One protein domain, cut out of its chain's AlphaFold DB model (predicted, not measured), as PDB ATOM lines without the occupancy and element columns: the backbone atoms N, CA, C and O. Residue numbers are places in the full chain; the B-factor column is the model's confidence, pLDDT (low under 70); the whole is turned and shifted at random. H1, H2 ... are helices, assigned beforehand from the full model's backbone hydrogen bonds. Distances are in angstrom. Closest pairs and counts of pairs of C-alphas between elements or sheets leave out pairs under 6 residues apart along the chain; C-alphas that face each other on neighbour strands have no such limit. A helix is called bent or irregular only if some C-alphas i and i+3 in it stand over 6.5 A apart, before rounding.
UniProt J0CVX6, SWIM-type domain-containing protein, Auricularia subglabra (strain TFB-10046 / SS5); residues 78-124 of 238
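What this domain is: This is residues 78 to 124 of the 238 residues of the protein "SWIM-type domain-containing protein" of Auricularia subglabra (strain TFB-10046 / SS5) (UniProt J0CVX6). One long, bent helix, H2, makes most of the length, and a shorter helix, H1, stands about perpendicular to its first arm, H2a, with a loose gap between them bridged by the looping link of residues 91 to 99. Residues 112 to 124, of which 112 to 122 belong to H2, stick out free of the rest. The printed part has 47 residues with two named helices, H1 then H2, and no named strand; the class is all helix. It is only just loose, close to compact, with a radius of gyration of the C-alphas of 11.7 A, and it is elongated, spanning 38 by 23 by 15 A.

Where its parts are: H1 is residues 78 to 90, 17.6 A from first to last C-alpha, and begins with C-alpha 78 at (13.321, 15.983, 53.329). H2 is residues 100 to 122, by its hydrogen bonds assigned as one helix, but it is bent: C-alphas 109 and 112 are 6.6 A apart. Its arm H2a is residues 100 to 109, 14.2 A long, with C-alpha 100 at (24.611, 19.923, 34.971). Its arm H2b is residues 112 to 122, 15.0 A long, ending with C-alpha 122 at (29.966, 21.300, 64.945).

How they stand to each other: H1 and H2a are close but not clearly touching; their closest C-alphas, those of Ile 87 and Ile 107, are 7.8 A apart. Their lines are about perpendicular, at 89 degrees. H1 and H2b are apart. H2a and H2b stand at a steep tilt of 35.4 degrees, only just past shallow. In H1, H2a and H2b every O i to N i+4 pair is within hydrogen-bond range.

The domain as a whole: The two C-alphas farthest apart, those of His 96 and Gly 124, are 37.9 A apart. Without the residues that stand free, the body spans 24 by 19 by 14 A. The printed part has no cut, and the link from H1 to H2, 9 residues, is short. The mean pLDDT of the printed part is 86.6, and no printed residue is under 70.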
ATOM      1  N   MET A  78      13.375  14.573  52.934       72.88
ATOM      2  CA  MET A  78      13.321  15.983  53.329       72.88
ATOM      3  C   MET A  78      14.697  16.602  53.565       72.88
ATOM      4  O   MET A  78      14.859  17.792  53.324       72.88
ATOM      5  N   VAL A  79      15.697  15.841  54.022       76.56
ATOM      6  CA  VAL A  79      17.065  16.374  54.156       76.56
ATOM      7  C   VAL A  79      17.660  16.665  52.782       76.56
ATOM      8  O   VAL A  79      18.192  17.751  52.570       76.56
ATOM      9  N   VAL A  80      17.497  15.737  51.840       80.94
ATOM     10  CA  VAL A  80      17.924  15.899  50.447       80.94
ATOM     11  C   VAL A  80      17.177  17.070  49.802       80.94
ATOM     12  O   VAL A  80      17.801  17.960  49.233       80.94
ATOM     13  N   GLU A  81      15.859  17.158  49.972       85.44
ATOM     14  CA  GLU A  81      15.042  18.272  49.473       85.44
ATOM     15  C   GLU A  81      15.422  19.618  50.099       85.44
ATOM     16  O   GLU A  81      15.484  20.627  49.398       85.44
ATOM     17  N   CYS A  82      15.711  19.656  51.404       84.75
ATOM     18  CA  CYS A  82      16.200  20.859  52.075       84.75
ATOM     19  C   CYS A  82      17.559  21.298  51.518       84.75
ATOM     20  O   CYS A  82      17.769  22.495  51.323       84.75
ATOM     21  N   VAL A  83      18.465  20.354  51.243       84.75
ATOM     22  CA  VAL A  83      19.761  20.641  50.611       84.75
ATOM     23  C   VAL A  83      19.548  21.208  49.208       84.75
ATOM     24  O   VAL A  83      20.076  22.272  48.902       84.75
ATOM     25  N   TRP A  84      18.696  20.590  48.387       87.81
ATOM     26  CA  TRP A  84      18.367  21.115  47.058       87.81
ATOM     27  C   TRP A  84      17.713  22.492  47.109       87.81
ATOM     28  O   TRP A  84      18.058  23.362  46.315       87.81
ATOM     29  N   ARG A  85      16.799  22.726  48.054       89.25
ATOM     30  CA  ARG A  85      16.198  24.044  48.289       89.25
ATOM     31  C   ARG A  85      17.273  25.081  48.610       89.25
ATOM     32  O   ARG A  85      17.240  26.182  48.067       89.25
ATOM     33  N   TYR A  86      18.233  24.729  49.460       87.44
ATOM     34  CA  TYR A  86      19.342  25.607  49.812       87.44
ATOM     35  C   TYR A  86      20.211  25.954  48.597       87.44
ATOM     36  O   TYR A  86      20.435  27.134  48.341       87.44
ATOM     37  N   ILE A  87      20.611  24.953  47.805       90.25
ATOM     38  CA  ILE A  87      21.398  25.140  46.573       90.25
ATOM     39  C   ILE A  87      20.643  26.044  45.588       90.25
ATOM     40  O   ILE A  87      21.196  27.029  45.100       90.25
ATOM     41  N   LYS A  88      19.353  25.764  45.351       88.81
ATOM     42  CA  LYS A  88      18.500  26.542  44.441       88.81
ATOM     43  C   LYS A  88      18.398  28.013  44.840       88.81
ATOM     44  O   LYS A  88      18.501  28.881  43.984       88.81
ATOM     45  N   HIS A  89      18.185  28.306  46.124       89.19
ATOM     46  CA  HIS A  89      17.938  29.681  46.568       89.19
ATOM     47  C   HIS A  89      19.189  30.479  46.920       89.19
ATOM     48  O   HIS A  89      19.113  31.707  46.908       89.19
ATOM     49  N   ARG A  90      20.294  29.819  47.275       87.19
ATOM     50  CA  ARG A  90      21.545  30.498  47.621       87.19
ATOM     51  C   ARG A  90      22.454  30.640  46.413       87.19
ATOM     52  O   ARG A  90      22.867  31.750  46.110       87.19
ATOM     53  N   ASP A  91      22.753  29.526  45.756       86.75
ATOM     54  CA  ASP A  91      23.826  29.481  44.765       86.75
ATOM     55  C   ASP A  91      23.289  29.555  43.331       86.75
ATOM     56  O   ASP A  91      23.923  30.150  42.465       86.75
ATOM     57  N   LEU A  92      22.093  29.009  43.083       90.06
ATOM     58  CA  LEU A  92      21.486  28.975  41.748       90.06
ATOM     59  C   LEU A  92      20.356  29.991  41.543       90.06
ATOM     60  O   LEU A  92      19.639  29.913  40.550       90.06
ATOM     61  N   ARG A  93      20.196  30.963  42.452       88.50
ATOM     62  CA  ARG A  93      19.075  31.920  42.419       88.50
ATOM     63  C   ARG A  93      19.000  32.701  41.105       88.50
ATOM     64  O   ARG A  93      17.902  32.981  40.642       88.50
ATOM     65  N   ALA A  94      20.153  33.052  40.539       88.75
ATOM     66  CA  ALA A  94      20.259  33.836  39.309       88.75
ATOM     67  C   ALA A  94      20.243  32.982  38.027       88.75
ATOM     68  O   ALA A  94      20.211  33.531  36.931       88.75
ATOM     69  N   PHE A  95      20.282  31.651  38.139       87.44
ATOM     70  CA  PHE A  95      20.393  30.765  36.984       87.44
ATOM     71  C   PHE A  95      19.048  30.112  36.674       87.44
ATOM     72  O   PHE A  95      18.533  29.290  37.432       87.44
ATOM     73  N   HIS A  96      18.496  30.431  35.508       85.38
ATOM     74  CA  HIS A  96      17.338  29.728  34.970       85.38
ATOM     75  C   HIS A  96      17.809  28.465  34.243       85.38
ATOM     76  O   HIS A  96      18.596  28.551  33.307       85.38
ATOM     77  N   ARG A  97      17.330  27.290  34.679       85.88
ATOM     78  CA  ARG A  97      17.702  25.972  34.114       85.88
ATOM     79  C   ARG A  97      19.230  25.778  33.979       85.88
ATOM     80  O   ARG A  97      19.731  25.594  32.871       85.88
ATOM     81  N   PRO A  98      19.984  25.818  35.093       86.94
ATOM     82  CA  PRO A  98      21.432  25.634  35.058       86.94
ATOM     83  C   PRO A  98      21.798  24.275  34.446       86.94
ATOM     84  O   PRO A  98      21.170  23.259  34.755       86.94
ATOM     85  N   ARG A  99      22.827  24.264  33.592       90.94
ATOM     86  CA  ARG A  99      23.412  23.025  33.057       90.94
ATOM     87  C   ARG A  99      23.997  22.183  34.195       90.94
ATOM     88  O   ARG A  99      24.396  22.726  35.228       90.94
ATOM     89  N   LEU A 100      24.079  20.868  33.982       91.12
ATOM     90  CA  LEU A 100      24.611  19.923  34.971       91.12
ATOM     91  C   LEU A 100      26.028  20.317  35.423       91.12
ATOM     92  O   LEU A 100      26.299  20.337  36.619       91.12
ATOM     93  N   ASP A 101      26.889  20.718  34.489       94.50
ATOM     94  CA  ASP A 101      28.283  21.073  34.782       94.50
ATOM     95  C   ASP A 101      28.388  22.276  35.720       94.50
ATOM     96  O   ASP A 101      29.150  22.256  36.685       94.50
ATOM     97  N   LEU A 102      27.559  23.301  35.487       90.69
ATOM     98  CA  LEU A 102      27.485  24.470  36.360       90.69
ATOM     99  C   LEU A 102      27.011  24.063  37.756       90.69
ATOM    100  O   LEU A 102      27.604  24.479  38.744       90.69
ATOM    101  N   LEU A 103      25.983  23.216  37.845       91.19
ATOM    102  CA  LEU A 103      25.504  22.704  39.125       91.19
ATOM    103  C   LEU A 103      26.614  21.955  39.883       91.19
ATOM    104  O   LEU A 103      26.810  22.209  41.071       91.19
ATOM    105  N   VAL A 104      27.344  21.059  39.214       92.75
ATOM    106  CA  VAL A 104      28.447  20.297  39.820       92.75
ATOM    107  C   VAL A 104      29.555  21.241  40.283       92.75
ATOM    108  O   VAL A 104      29.983  21.160  41.436       92.75
ATOM    109  N   TYR A 105      29.959  22.190  39.440       93.62
ATOM    110  CA  TYR A 105      30.944  23.211  39.787       93.62
ATOM    111  C   TYR A 105      30.515  24.021  41.018       93.62
ATOM    112  O   TYR A 105      31.270  24.143  41.983       93.62
ATOM    113  N   THR A 106      29.276  24.516  41.041       90.56
ATOM    114  CA  THR A 106      28.714  25.263  42.171       90.56
ATOM    115  C   THR A 106      28.675  24.420  43.445       90.56
ATOM    116  O   THR A 106      28.987  24.915  44.534       90.56
ATOM    117  N   ILE A 107      28.327  23.135  43.337       91.31
ATOM    118  CA  ILE A 107      28.337  22.230  44.485       91.31
ATOM    119  C   ILE A 107      29.754  22.122  45.054       91.31
ATOM    120  O   ILE A 107      29.936  22.332  46.258       91.31
ATOM    121  N   LEU A 108      30.743  21.852  44.201       93.50
ATOM    122  CA  LEU A 108      32.136  21.656  44.601       93.50
ATOM    123  C   LEU A 108      32.765  22.924  45.187       93.50
ATOM    124  O   LEU A 108      33.430  22.846  46.218       93.50
ATOM    125  N   GLN A 109      32.524  24.080  44.569       92.00
ATOM    126  CA  GLN A 109      33.216  25.323  44.915       92.00
ATOM    127  C   GLN A 109      32.497  26.164  45.976       92.00
ATOM    128  O   GLN A 109      33.151  26.841  46.764       92.00
ATOM    129  N   ALA A 110      31.163  26.119  46.051       87.94
ATOM    130  CA  ALA A 110      30.398  26.964  46.974       87.94
ATOM    131  C   ALA A 110      29.697  26.168  48.083       87.94
ATOM    132  O   ALA A 110      29.721  26.553  49.260       87.94
ATOM    133  N   THR A 111      29.036  25.056  47.749       88.44
ATOM    134  CA  THR A 111      28.218  24.324  48.737       88.44
ATOM    135  C   THR A 111      29.066  23.494  49.688       88.44
ATOM    136  O   THR A 111      28.921  23.620  50.909       88.44
ATOM    137  N   LEU A 112      29.988  22.690  49.153       89.06
ATOM    138  CA  LEU A 112      30.795  21.765  49.937       89.06
ATOM    139  C   LEU A 112      31.719  22.486  50.919       89.06
ATOM    140  O   LEU A 112      31.705  22.098  52.090       89.06
ATOM    141  N   PRO A 113      32.459  23.551  50.547       90.38
ATOM    142  CA  PRO A 113      33.323  24.247  51.494       90.38
ATOM    143  C   PRO A 113      32.525  24.848  52.649       90.38
ATOM    144  O   PRO A 113      32.902  24.703  53.812       90.38
ATOM    145  N   TYR A 114      31.361  25.437  52.360       86.88
ATOM    146  CA  TYR A 114      30.470  25.968  53.389       86.88
ATOM    147  C   TYR A 114      29.971  24.879  54.351       86.88
ATOM    148  O   TYR A 114      30.031  25.050  55.575       86.88
ATOM    149  N   ILE A 115      29.505  23.742  53.822       86.38
ATOM    150  CA  ILE A 115      29.050  22.607  54.637       86.38
ATOM    151  C   ILE A 115      30.214  22.061  55.471       86.38
ATOM    152  O   ILE A 115      30.065  21.886  56.680       86.38
ATOM    153  N   LYS A 116      31.392  21.877  54.870       87.69
ATOM    154  CA  LYS A 116      32.616  21.411  55.536       87.69
ATOM    155  C   LYS A 116      33.025  22.345  56.677       87.69
ATOM    156  O   LYS A 116      33.286  21.886  57.788       87.69
ATOM    157  N   HIS A 117      32.984  23.662  56.467       83.88
ATOM    158  CA  HIS A 117      33.242  24.648  57.520       83.88
ATOM    159  C   HIS A 117      32.230  24.581  58.669       83.88
ATOM    160  O   HIS A 117      32.617  24.693  59.840       83.88
ATOM    161  N   ARG A 118      30.942  24.383  58.366       82.12
ATOM    162  CA  ARG A 118      29.916  24.168  59.396       82.12
ATOM    163  C   ARG A 118      30.155  22.873  60.160       82.12
ATOM    164  O   ARG A 118      30.102  22.898  61.386       82.12
ATOM    165  N   LEU A 119      30.479  21.780  59.471       83.19
ATOM    166  CA  LEU A 119      30.788  20.492  60.091       83.19
ATOM    167  C   LEU A 119      32.002  20.592  61.015       83.19
ATOM    168  O   LEU A 119      31.906  20.191  62.168       83.19
ATOM    169  N   TYR A 120      33.100  21.219  60.587       82.81
ATOM    170  CA  TYR A 120      34.258  21.441  61.463       82.81
ATOM    171  C   TYR A 120      33.935  22.282  62.697       82.81
ATOM    172  O   TYR A 120      34.536  22.088  63.754       82.81
ATOM    173  N   THR A 121      32.973  23.198  62.584       77.94
ATOM    174  CA  THR A 121      32.490  23.973  63.730       77.94
ATOM    175  C   THR A 121      31.668  23.099  64.683       77.94
ATOM    176  O   THR A 121      31.856  23.190  65.891       77.94
ATOM    177  N   ILE A 122      30.798  22.228  64.156       75.00
ATOM    178  CA  ILE A 122      29.966  21.300  64.945       75.00
ATOM    179  C   ILE A 122      30.822  20.241  65.650       75.00
ATOM    180  O   ILE A 122      30.613  19.985  66.830       75.00
ATOM    181  N   ILE A 123      31.811  19.671  64.955       77.62
ATOM    182  CA  ILE A 123      32.740  18.658  65.491       77.62
ATOM    183  C   ILE A 123      33.741  19.295  66.481       77.62
ATOM    184  O   ILE A 123      34.507  18.604  67.137       77.62
ATOM    185  N   GLY A 124      33.761  20.625  66.618       71.88
ATOM    186  CA  GLY A 124      34.625  21.319  67.577       71.88
ATOM    187  C   GLY A 124      36.087  21.462  67.138       71.88
ATOM    188  O   GLY A 124      36.852  22.133  67.824       71.88
TER     189      GLY A 124